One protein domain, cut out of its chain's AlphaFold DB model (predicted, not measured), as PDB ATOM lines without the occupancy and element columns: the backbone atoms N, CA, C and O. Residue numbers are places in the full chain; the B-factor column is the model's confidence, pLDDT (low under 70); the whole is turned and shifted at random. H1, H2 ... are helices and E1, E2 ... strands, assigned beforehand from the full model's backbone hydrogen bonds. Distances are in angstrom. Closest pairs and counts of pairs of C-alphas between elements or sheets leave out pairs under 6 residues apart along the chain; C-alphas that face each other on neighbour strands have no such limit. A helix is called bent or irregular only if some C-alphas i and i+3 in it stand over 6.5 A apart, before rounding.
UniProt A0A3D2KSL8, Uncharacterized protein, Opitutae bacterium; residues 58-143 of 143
ATOM      1  N   PRO A  58      48.461  53.721 -28.333       67.44
ATOM      2  CA  PRO A  58      48.344  52.264 -28.447       67.44
ATOM      3  C   PRO A  58      46.917  51.790 -28.141       67.44
ATOM      4  O   PRO A  58      46.407  50.895 -28.817       67.44
ATOM      5  N   GLY A  59      46.231  52.463 -27.209       71.25
ATOM      6  CA  GLY A  59      44.831  52.191 -26.878       71.25
ATOM      7  C   GLY A  59      43.875  52.406 -28.055       71.25
ATOM      8  O   GLY A  59      43.015  51.571 -28.301       71.25
ATOM      9  N   PHE A  60      44.065  53.458 -28.857       69.75
ATOM     10  CA  PHE A  60      43.177  53.751 -29.991       69.75
ATOM     11  C   PHE A  60      43.269  52.692 -31.099       69.75
ATOM     12  O   PHE A  60      42.265  52.305 -31.698       69.75
ATOM     13  N   GLN A  61      44.475  52.176 -31.361       74.50
ATOM     14  CA  GLN A  61      44.671  51.108 -32.345       74.50
ATOM     15  C   GLN A  61      44.046  49.788 -31.889       74.50
ATOM     16  O   GLN A  61      43.487  49.067 -32.717       74.50
ATOM     17  N   TRP A  62      44.114  49.490 -30.589       78.44
ATOM     18  CA  TRP A  62      43.485  48.310 -30.005       78.44
ATOM     19  C   TRP A  62      41.957  48.391 -30.074       78.44
ATOM     20  O   TRP A  62      41.326  47.490 -30.626       78.44
ATOM     21  N   THR A  63      41.364  49.505 -29.632       79.62
ATOM     22  CA  THR A  63      39.908  49.717 -29.677       79.62
ATOM     23  C   THR A  63      39.361  49.581 -31.099       79.62
ATOM     24  O   THR A  63      38.347  48.921 -31.308       79.62
ATOM     25  N   ARG A  64      40.073  50.103 -32.109       77.31
ATOM     26  CA  ARG A  64      39.674  49.961 -33.521       77.31
ATOM     27  C   ARG A  64      39.631  48.501 -33.988       77.31
ATOM     28  O   ARG A  64      38.727  48.128 -34.729       77.31
ATOM     29  N   ARG A  65      40.596  47.675 -33.570       81.00
ATOM     30  CA  ARG A  65      40.625  46.239 -33.905       81.00
ATOM     31  C   ARG A  65      39.482  45.492 -33.227       81.00
ATOM     32  O   ARG A  65      38.828  44.684 -33.875       81.00
ATOM     33  N   VAL A  66      39.214  45.798 -31.960       83.75
ATOM     34  CA  VAL A  66      38.128  45.172 -31.194       83.75
ATOM     35  C   VAL A  66      36.761  45.503 -31.798       83.75
ATOM     36  O   VAL A  66      35.965  44.593 -31.997       83.75
ATOM     37  N   ILE A  67      36.508  46.763 -32.172       81.06
ATOM     38  CA  ILE A  67      35.247  47.162 -32.824       81.06
ATOM     39  C   ILE A  67      35.075  46.446 -34.167       81.06
ATOM     40  O   ILE A  67      33.995  45.937 -34.449       81.06
ATOM     41  N   ALA A  68      36.135  46.358 -34.978       79.25
ATOM     42  CA  ALA A  68      36.078  45.646 -36.253       79.25
ATOM     43  C   ALA A  68      35.778  44.149 -36.057       79.25
ATOM     44  O   ALA A  68      34.908  43.609 -36.735       79.25
ATOM     45  N   LEU A  69      36.441  43.489 -35.103       84.44
ATOM     46  CA  LEU A  69      36.202  42.076 -34.797       84.44
ATOM     47  C   LEU A  69      34.786  41.831 -34.258       84.44
ATOM     48  O   LEU A  69      34.139  40.877 -34.682       84.44
ATOM     49  N   LEU A  70      34.282  42.703 -33.380       84.06
ATOM     50  CA  LEU A  70      32.911  42.621 -32.872       84.06
ATOM     51  C   LEU A  70      31.882  42.830 -33.986       84.06
ATOM     52  O   LEU A  70      30.938  42.054 -34.082       84.06
ATOM     53  N   ALA A  71      32.073  43.821 -34.859       79.75
ATOM     54  CA  ALA A  71      31.171  44.068 -35.982       79.75
ATOM     55  C   ALA A  71      31.117  42.868 -36.940       79.75
ATOM     56  O   ALA A  71      30.037  42.408 -37.300       79.75
ATOM     57  N   VAL A  72      32.276  42.307 -37.298       81.44
ATOM     58  CA  VAL A  72      32.369  41.104 -38.141       81.44
ATOM     59  C   VAL A  72      31.691  39.906 -37.467       81.44
ATOM     60  O   VAL A  72      30.952  39.166 -38.119       81.44
ATOM     61  N   PHE A  73      31.891  39.731 -36.160       82.81
ATOM     62  CA  PHE A  73      31.251  38.664 -35.396       82.81
ATOM     63  C   PHE A  73      29.720  38.800 -35.387       82.81
ATOM     64  O   PHE A  73      29.025  37.844 -35.723       82.81
ATOM     65  N   PHE A  74      29.184  39.981 -35.072       79.81
ATOM     66  CA  PHE A  74      27.737  40.205 -34.993       79.81
ATOM     67  C   PHE A  74      27.023  40.175 -36.347       79.81
ATOM     68  O   PHE A  74      25.849  39.825 -36.398       79.81
ATOM     69  N   ILE A  75      27.701  40.532 -37.436       76.94
ATOM     70  CA  ILE A  75      27.072  40.604 -38.760       76.94
ATOM     71  C   ILE A  75      27.161  39.268 -39.498       76.94
ATOM     72  O   ILE A  75      26.223  38.893 -40.186       76.94
ATOM     73  N   ILE A  76      28.266  38.530 -39.360       76.06
ATOM     74  CA  ILE A  76      28.475  37.286 -40.116       76.06
ATOM     75  C   ILE A  76      28.265  36.067 -39.230       76.06
ATOM     76  O   ILE A  76      27.536  35.142 -39.582       76.06
ATOM     77  N   VAL A  77      28.971  36.017 -38.101       81.38
ATOM     78  CA  VAL A  77      29.065  34.795 -37.295       81.38
ATOM     79  C   VAL A  77      27.772  34.578 -36.520       81.38
ATOM     80  O   VAL A  77      27.275  33.457 -36.467       81.38
ATOM     81  N   PHE A  78      27.193  35.646 -35.979       81.69
ATOM     82  CA  PHE A  78      25.974  35.576 -35.185       81.69
ATOM     83  C   PHE A  78      24.749  35.097 -35.992       81.69
ATOM     84  O   PHE A  78      24.128  34.131 -35.548       81.69
ATOM     85  N   PRO A  79      24.425  35.623 -37.195       77.31
ATOM     86  CA  PRO A  79      23.320  35.087 -37.996       77.31
ATOM     87  C   PRO A  79      23.541  33.635 -38.428       77.31
ATOM     88  O   PRO A  79      22.598  32.847 -38.443       77.31
ATOM     89  N   LYS A  80      24.792  33.240 -38.708       77.62
ATOM     90  CA  LYS A  80      25.126  31.842 -39.025       77.62
ATOM     91  C   LYS A  80      24.932  30.907 -37.833       77.62
ATOM     92  O   LYS A  80      24.388  29.823 -38.009       77.62
ATOM     93  N   LEU A  81      25.345  31.318 -36.632       79.12
ATOM     94  CA  LEU A  81      25.095  30.558 -35.402       79.12
ATOM     95  C   LEU A  81      23.595  30.434 -35.120       79.12
ATOM     96  O   LEU A  81      23.128  29.348 -34.790       79.12
ATOM     97  N   MET A  82      22.835  31.512 -35.328       76.69
ATOM     98  CA  MET A  82      21.379  31.486 -35.186       76.69
ATOM     99  C   MET A  82      20.712  30.555 -36.201       76.69
ATOM    100  O   MET A  82      19.818  29.806 -35.828       76.69
ATOM    101  N   SER A  83      21.192  30.518 -37.446       74.38
ATOM    102  CA  SER A  83      20.706  29.584 -38.471       74.38
ATOM    103  C   SER A  83      21.006  28.111 -38.141       74.38
ATOM    104  O   SER A  83      20.237  27.233 -38.523       74.38
ATOM    105  N   ILE A  84      22.087  27.827 -37.401       76.06
ATOM    106  CA  ILE A  84      22.413  26.468 -36.930       76.06
ATOM    107  C   ILE A  84      21.490  26.039 -35.781       76.06
ATOM    108  O   ILE A  84      21.068  24.885 -35.744       76.06
ATOM    109  N   TRP A  85      21.195  26.938 -34.836       77.69
ATOM    110  CA  TRP A  85      20.320  26.625 -33.698       77.69
ATOM    111  C   TRP A  85      18.833  26.608 -34.054       77.69
ATOM    112  O   TRP A  85      18.088  25.839 -33.453       77.69
ATOM    113  N   HIS A  86      18.424  27.407 -35.038       75.56
ATOM    114  CA  HIS A  86      17.038  27.544 -35.482       75.56
ATOM    115  C   HIS A  86      16.935  27.387 -37.009       75.56
ATOM    116  O   HIS A  86      16.755  28.375 -37.731       75.56
ATOM    117  N   PRO A  87      17.080  26.154 -37.538       67.44
ATOM    118  CA  PRO A  87      17.034  25.883 -38.977       67.44
ATOM    119  C   PRO A  87      15.654  26.125 -39.614       67.44
ATOM    120  O   PRO A  87      15.539  26.185 -40.837       67.44
ATOM    121  N   GLU A  88      14.603  26.266 -38.806       69.06
ATOM    122  CA  GLU A  88      13.229  26.549 -39.226       69.06
ATOM    123  C   GLU A  88      13.005  27.982 -39.736       69.06
ATOM    124  O   GLU A  88      11.974  28.262 -40.353       69.06
ATOM    125  N   ILE A  89      13.950  28.898 -39.503       69.19
ATOM    126  CA  ILE A  89      13.808  30.304 -39.885       69.19
ATOM    127  C   ILE A  89      13.999  30.447 -41.402       69.19
ATOM    128  O   ILE A  89      15.082  30.229 -41.944       69.19
ATOM    129  N   LEU A  90      12.925  30.835 -42.090       66.56
ATOM    130  CA  LEU A  90      12.923  31.139 -43.521       66.56
ATOM    131  C   LEU A  90      13.702  32.427 -43.811       66.56
ATOM    132  O   LEU A  90      13.378  33.487 -43.273       66.56
ATOM    133  N   ILE A  91      14.682  32.346 -44.713       68.69
ATOM    134  CA  ILE A  91      15.435  33.505 -45.207       68.69
ATOM    135  C   ILE A  91      14.962  33.802 -46.631       68.69
ATOM    136  O   ILE A  91      15.160  33.003 -47.548       68.69
ATOM    137  N   SER A  92      14.331  34.960 -46.818       69.94
ATOM    138  CA  SER A  92      13.836  35.412 -48.121       69.94
ATOM    139  C   SER A  92      14.844  36.349 -48.777       69.94
ATOM    140  O   SER A  92      15.181  37.389 -48.213       69.94
ATOM    141  N   ILE A  93      15.301  36.009 -49.983       75.81
ATOM    142  CA  ILE A  93      16.221  36.843 -50.766       75.81
ATOM    143  C   ILE A  93      15.479  37.379 -51.989       75.81
ATOM    144  O   ILE A  93      14.851  36.621 -52.730       75.81
ATOM    145  N   GLY A  94      15.551  38.693 -52.190       75.62
ATOM    146  CA  GLY A  94      15.058  39.352 -53.393       75.62
ATOM    147  C   GLY A  94      16.162  39.439 -54.442       75.62
ATOM    148  O   GLY A  94      17.144  40.148 -54.228       75.62
ATOM    149  N   TYR A  95      16.002  38.751 -55.571       72.12
ATOM    150  CA  TYR A  95      16.852  38.966 -56.745       72.12
ATOM    151  C   TYR A  95      16.105  39.848 -57.752       72.12
ATOM    152  O   TYR A  95      14.932  39.576 -58.030       72.12
ATOM    153  N   PRO A  96      16.740  40.901 -58.300       71.88
ATOM    154  CA  PRO A  96      16.156  41.636 -59.411       71.88
ATOM    155  C   PRO A  96      16.170  40.734 -60.650       71.88
ATOM    156  O   PRO A  96      17.234  40.304 -61.098       71.88
ATOM    157  N   GLU A  97      14.995  40.425 -61.193       71.25
ATOM    158  CA  GLU A  97      14.887  39.763 -62.492       71.25
ATOM    159  C   GLU A  97      14.819  40.825 -63.595       71.25
ATOM    160  O   GLU A  97      14.126  41.841 -63.480       71.25
ATOM    161  N   TRP A  98      15.544  40.582 -64.686       61.06
ATOM    162  CA  TRP A  98      15.388  41.351 -65.912       61.06
ATOM    163  C   TRP A  98      14.024  41.005 -66.503       61.06
ATOM    164  O   TRP A  98      13.807  39.868 -66.917       61.06
ATOM    165  N   SER A  99      13.082  41.950 -66.513       64.88
ATOM    166  CA  SER A  99      11.852  41.738 -67.271       64.88
ATOM    167  C   SER A  99      12.139  42.039 -68.737       64.88
ATOM    168  O   SER A  99      12.494  43.179 -69.056       64.88
ATOM    169  N   ASP A 100      11.979  41.043 -69.608       64.94
ATOM    170  CA  ASP A 100      12.046  41.235 -71.057       64.94
ATOM    171  C   ASP A 100      10.981  42.255 -71.485       64.94
ATOM    172  O   ASP A 100       9.782  41.976 -71.522       64.94
ATOM    173  N   GLY A 101      11.434  43.476 -71.765       65.25
ATOM    174  CA  GLY A 101      10.651  44.511 -72.426       65.25
ATOM    175  C   GLY A 101      10.791  44.378 -73.941       65.25
ATOM    176  O   GLY A 101      11.859  44.051 -74.458       65.25
ATOM    177  N   PHE A 102       9.721  44.652 -74.681       71.38
ATOM    178  CA  PHE A 102       9.790  44.746 -76.138       71.38
ATOM    179  C   PHE A 102      10.593  46.002 -76.539       71.38
ATOM    180  O   PHE A 102      10.339  47.086 -76.018       71.38
ATOM    181  N   LEU A 103      11.556  45.862 -77.466       65.06
ATOM    182  CA  LEU A 103      12.422  46.942 -77.989       65.06
ATOM    183  C   LEU A 103      13.325  47.632 -76.941       65.06
ATOM    184  O   LEU A 103      13.156  48.809 -76.641       65.06
ATOM    185  N   PHE A 104      14.333  46.917 -76.423       64.25
ATOM    186  CA  PHE A 104      15.464  47.458 -75.634       64.25
ATOM    187  C   PHE A 104      15.115  48.237 -74.350       64.25
ATOM    188  O   PHE A 104      16.009  48.732 -73.667       64.25
ATOM    189  N   THR A 105      13.842  48.306 -73.965       63.44
ATOM    190  CA  THR A 105      13.382  48.900 -72.705       63.44
ATOM    191  C   THR A 105      13.376  47.840 -71.605       63.44
ATOM    192  O   THR A 105      12.347  47.474 -71.044       63.44
ATOM    193  N   SER A 106      14.550  47.286 -71.302       60.78
ATOM    194  CA  SER A 106      14.701  46.384 -70.156       60.78
ATOM    195  C   SER A 106      14.649  47.203 -68.868       60.78
ATOM    196  O   SER A 106      15.585  47.933 -68.552       60.78
ATOM    197  N   SER A 107      13.537  47.107 -68.141       61.16
ATOM    198  CA  SER A 107      13.377  47.735 -66.826       61.16
ATOM    199  C   SER A 107      13.601  46.684 -65.736       61.16
ATOM    200  O   SER A 107      12.977  45.623 -65.754       61.16
ATOM    201  N   CYS A 108      14.491  46.957 -64.779       56.53
ATOM    202  CA  CYS A 108      14.690  46.120 -63.589       56.53
ATOM    203  C   CYS A 108      13.583  46.386 -62.557       56.53
ATOM    204  O   CYS A 108      13.864  46.897 -61.478       56.53
ATOM    205  N   ASP A 109      12.327  46.103 -62.901       59.69
ATOM    206  CA  ASP A 109      11.185  46.521 -62.070       59.69
ATOM    207  C   ASP A 109      10.575  45.378 -61.237       59.69
ATOM    208  O   ASP A 109       9.693  45.590 -60.408       59.69
ATOM    209  N   LYS A 110      11.042  44.134 -61.421       64.12
ATOM    210  CA  LYS A 110      10.493  42.964 -60.718       64.12
ATOM    211  C   LYS A 110      11.532  42.318 -59.807       64.12
ATOM    212  O   LYS A 110      12.512  41.733 -60.260       64.12
ATOM    213  N   VAL A 111      11.281  42.400 -58.500       75.12
ATOM    214  CA  VAL A 111      12.032  41.666 -57.475       75.12
ATOM    215  C   VAL A 111      11.360  40.315 -57.263       75.12
ATOM    216  O   VAL A 111      10.212  40.254 -56.814       75.12
ATOM    217  N   LYS A 112      12.069  39.226 -57.562       75.31
ATOM    218  CA  LYS A 112      11.605  37.879 -57.240       75.31
ATOM    219  C   LYS A 112      12.100  37.486 -55.862       75.31
ATOM    220  O   LYS A 112      13.303  37.411 -55.617       75.31
ATOM    221  N   TRP A 113      11.148  37.209 -54.983       74.38
ATOM    222  CA  TRP A 113      11.403  36.702 -53.646       74.38
ATOM    223  C   TRP A 113      11.557  35.186 -53.708       74.38
ATOM    224  O   TRP A 113      10.609  34.473 -54.034       74.38
ATOM    225  N   VAL A 114      12.762  34.699 -53.422       74.69
ATOM    226  CA  VAL A 114      13.042  33.270 -53.278       74.69
ATOM    227  C   VAL A 114      13.313  33.001 -51.806       74.69
ATOM    228  O   VAL A 114      14.252  33.551 -51.230       74.69
ATOM    229  N   SER A 115      12.477  32.164 -51.201       75.00
ATOM    230  CA  SER A 115      12.671  31.700 -49.831       75.00
ATOM    231  C   SER A 115      13.591  30.489 -49.844       75.00
ATOM    232  O   SER A 115      13.305  29.489 -50.503       75.00
ATOM    233  N   MET A 116      14.706  30.587 -49.135       68.75
ATOM    234  CA  MET A 116      15.651  29.493 -48.963       68.75
ATOM    235  C   MET A 116      15.591  28.989 -47.518       68.75
ATOM    236  O   MET A 116      15.347  29.758 -46.585       68.75
ATOM    237  N   HIS A 117      15.803  27.686 -47.345       64.69
ATOM    238  CA  HIS A 117      15.847  27.028 -46.040       64.69
ATOM    239  C   HIS A 117      17.290  26.649 -45.687       64.69
ATOM    240  O   HIS A 117      18.019  26.133 -46.536       64.69
ATOM    241  N   GLY A 118      17.685  26.866 -44.430       65.00
ATOM    242  CA  GLY A 118      19.002  26.494 -43.902       65.00
ATOM    243  C   GLY A 118      20.046  27.619 -43.924       65.00
ATOM    244  O   GLY A 118      19.715  28.802 -43.922       65.00
ATOM    245  N   LEU A 119      21.330  27.238 -43.904       65.50
ATOM    246  CA  LEU A 119      22.466  28.163 -43.820       65.50
ATOM    247  C   LEU A 119      22.739  28.824 -45.176       65.50
ATOM    248  O   LEU A 119      23.483  28.291 -46.001       65.50
ATOM    249  N   VAL A 120      22.162  30.002 -45.399       64.94
ATOM    250  CA  VAL A 120      22.319  30.745 -46.655       64.94
ATOM    251  C   VAL A 120      23.244  31.935 -46.443       64.94
ATOM    252  O   VAL A 120      23.006  32.770 -45.577       64.94
ATOM    253  N   ILE A 121      24.311  32.022 -47.242       69.62
ATOM    254  CA  ILE A 121      25.129  33.237 -47.332       69.62
ATOM    255  C   ILE A 121      24.422  34.173 -48.302       69.62
ATOM    256  O   ILE A 121      24.344  33.878 -49.496       69.62
ATOM    257  N   THR A 122      23.891  35.286 -47.801       76.62
ATOM    258  CA  THR A 122      23.181  36.224 -48.667       76.62
ATOM    259  C   THR A 122      24.174  37.089 -49.459       76.62
ATOM    260  O   THR A 122      25.298  37.349 -49.005       76.62
ATOM    261  N   PRO A 123      23.785  37.584 -50.650       74.25
ATOM    262  CA  PRO A 123      24.578  38.583 -51.366       74.25
ATOM    263  C   PRO A 123      24.829  39.827 -50.504       74.25
ATOM    264  O   PRO A 123      25.928  40.379 -50.515       74.25
ATOM    265  N   LEU A 124      23.832  40.220 -49.700       75.50
ATOM    266  CA  LEU A 124      23.931  41.329 -48.758       75.50
ATOM    267  C   LEU A 124      25.066  41.115 -47.753       75.50
ATOM    268  O   LEU A 124      25.879  42.023 -47.593       75.50
ATOM    269  N   ASP A 125      25.177  39.927 -47.149       77.31
ATOM    270  CA  ASP A 125      26.266  39.612 -46.216       77.31
ATOM    271  C   ASP A 125      27.617  39.844 -46.887       77.31
ATOM    272  O   ASP A 125      28.458  40.566 -46.361       77.31
ATOM    273  N   THR A 126      27.804  39.316 -48.098       78.50
ATOM    274  CA  THR A 126      29.067  39.427 -48.846       78.50
ATOM    275  C   THR A 126      29.422  40.884 -49.174       78.50
ATOM    276  O   THR A 126      30.576  41.294 -49.007       78.50
ATOM    277  N   HIS A 127      28.444  41.695 -49.588       81.50
ATOM    278  CA  HIS A 127      28.647  43.127 -49.830       81.50
ATOM    279  C   HIS A 127      28.996  43.886 -48.546       81.50
ATOM    280  O   HIS A 127      29.893  44.732 -48.553       81.50
ATOM    281  N   LEU A 128      28.337  43.554 -47.437       75.38
ATOM    282  CA  LEU A 128      28.566  44.180 -46.138       75.38
ATOM    283  C   LEU A 128      29.958  43.818 -45.590       75.38
ATOM    284  O   LEU A 128      30.695  44.700 -45.146       75.38
ATOM    285  N   VAL A 129      30.381  42.554 -45.722       77.56
ATOM    286  CA  VAL A 129      31.751  42.115 -45.404       77.56
ATOM    287  C   VAL A 129      32.778  42.909 -46.211       77.56
ATOM    288  O   VAL A 129      33.726  43.442 -45.637       77.56
ATOM    289  N   SER A 130      32.577  43.026 -47.526       79.38
ATOM    290  CA  SER A 130      33.468  43.789 -48.409       79.38
ATOM    291  C   SER A 130      33.561  45.262 -47.995       79.38
ATOM    292  O   SER A 130      34.659  45.814 -47.926       79.38
ATOM    293  N   ALA A 131      32.439  45.886 -47.620       79.31
ATOM    294  CA  ALA A 131      32.405  47.269 -47.150       79.31
ATOM    295  C   ALA A 131      33.146  47.466 -45.816       79.31
ATOM    296  O   ALA A 131      33.905  48.425 -45.674       79.31
ATOM    297  N   ILE A 132      32.988  46.553 -44.848       76.69
ATOM    298  CA  ILE A 132      33.696  46.617 -43.556       76.69
ATOM    299  C   ILE A 132      35.199  46.431 -43.753       76.69
ATOM    300  O   ILE A 132      36.001  47.181 -43.194       76.69
ATOM    301  N   ILE A 133      35.584  45.448 -44.566       77.00
ATOM    302  CA  ILE A 133      36.977  45.181 -44.927       77.00
ATOM    303  C   ILE A 133      37.568  46.407 -45.633       77.00
ATOM    304  O   ILE A 133      38.618  46.902 -45.225       77.00
ATOM    305  N   GLY A 134      36.867  46.953 -46.628       77.88
ATOM    306  CA  GLY A 134      37.267  48.154 -47.358       77.88
ATOM    307  C   GLY A 134      37.422  49.379 -46.455       77.88
ATOM    308  O   GLY A 134      38.416  50.089 -46.563       77.88
ATOM    309  N   LEU A 135      36.508  49.596 -45.506       76.06
ATOM    310  CA  LEU A 135      36.599  50.684 -44.528       76.06
ATOM    311  C   LEU A 135      37.772  50.486 -43.554       76.06
ATOM    312  O   LEU A 135      38.499  51.435 -43.251       76.06
ATOM    313  N   TYR A 136      37.992  49.255 -43.081       71.50
ATOM    314  CA  TYR A 136      39.084  48.928 -42.164       71.50
ATOM    315  C   TYR A 136      40.462  49.092 -42.821       71.50
ATOM    316  O   TYR A 136      41.351  49.715 -42.234       71.50
ATOM    317  N   PHE A 137      40.638  48.577 -44.043       67.88
ATOM    318  CA  PHE A 137      41.890  48.701 -44.793       67.88
ATOM    319  C   PHE A 137      42.073  50.104 -45.395       67.88
ATOM    320  O   PHE A 137      43.177  50.646 -45.341       67.88
ATOM    321  N   GLY A 138      41.001  50.756 -45.850       64.94
ATOM    322  CA  GLY A 138      41.018  52.141 -46.334       64.94
ATOM    323  C   GLY A 138      41.434  53.143 -45.253       64.94
ATOM    324  O   GLY A 138      42.292  53.990 -45.486       64.94
ATOM    325  N   GLY A 139      40.934  52.984 -44.021       59.03
ATOM    326  CA  GLY A 139      41.371  53.768 -42.857       59.03
ATOM    327  C   GLY A 139      42.720  53.338 -42.257       59.03
ATOM    328  O   GLY A 139      43.205  53.949 -41.296       59.03
ATOM    329  N   ALA A 140      43.334  52.264 -42.760       53.28
ATOM    330  CA  ALA A 140      44.684  51.844 -42.388       53.28
ATOM    331  C   ALA A 140      45.761  52.399 -43.335       53.28
ATOM    332  O   ALA A 140      46.884  52.583 -42.880       53.28
ATOM    333  N   LEU A 141      45.417  52.721 -44.590       49.25
ATOM    334  CA  LEU A 141      46.336  53.275 -45.599       49.25
ATOM    335  C   LEU A 141      46.729  54.742 -45.361       49.25
ATOM    336  O   LEU A 141      47.740  55.194 -45.881       49.25
ATOM    337  N   VAL A 142      45.959  55.482 -44.558       50.38
ATOM    338  CA  VAL A 142      46.277  56.874 -44.174       50.38
ATOM    339  C   VAL A 142      47.362  56.939 -43.075       50.38
ATOM    340  O   VAL A 142      47.754  58.023 -42.645       50.38
ATOM    341  N   ARG A 143      47.869  55.789 -42.606       46.41
ATOM    342  CA  ARG A 143      48.966  55.719 -41.629       46.41
ATOM    343  C   ARG A 143      50.337  55.687 -42.259       46.41
ATOM    344  O   ARG A 143      51.251  56.165 -41.552       46.41
TER     345      ARG A 143
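AT A GLANCE: This is residues 58 to 143 of the 143 residues of an uncharacterized protein of Opitutae bacterium (UniProt A0A3D2KSL8). A flat, open V: one arm is a pair of helices, H1 and H2, running side by side in opposite ways, and the other is a two-stranded hairpin of E1 and E2. The long H1 reaches past H2 to the point of the V, and the hairpin's loop lies at the far end of the other arm. The printed part has 86 residues, with two named helices and two named strands in the order H1, E1, E2, H2; the sheet, E1 - E2, is antiparallel and the class is mixed, helices and strands. It is extended, with a radius of gyration of the C-alphas of 18.6 A and spans of 61 by 38 by 11 A.

IN THESE COORDINATES: H1, residues 58 to 85, begins at C-alpha 58 (48.344, 52.264, -28.447) and is 38.3 A long. E1, residues 91 to 99, measures 23.8 A, and E2, residues 107 to 116, 25.6 A. H2, residues 123 to 138, measures 21.9 A and ends at C-alpha 138 (41.018, 52.141, -46.334).

HOW THE PARTS SIT: H1 has a kink of 33 degrees near residue 79; it is neither bent nor irregular, but only just: C-alphas 75 and 78 are 6.3 A apart. H1 touches H2 with residues 68 to 76 alone; the closest C-alphas, of Ile 76 and Asp 125, are 6.9 A apart. Their tilt is shallow, 9 degrees, opposite ways. E1 and E2 form a hairpin, antiparallel at 151 degrees, with N 93 and O 114 at 2.9 A and N 95 and O 112 at 3.0 A, within hydrogen-bond range. H1 and E2 are apart, as are E1 and H2. Every O i to N i+4 pair is within hydrogen-bond range in H2, and 22 of 24 in H1.

THE WHOLE: The C-alphas of Pro 58 and Phe 102, the two farthest apart, are 61.8 A apart. Residues 58 to 63 and 137 to 143 stand free. The printed part has no cut and no long link. Its mean pLDDT is 71.9; 33 residues are under 70, among them 103 to 110 and 137 to 143.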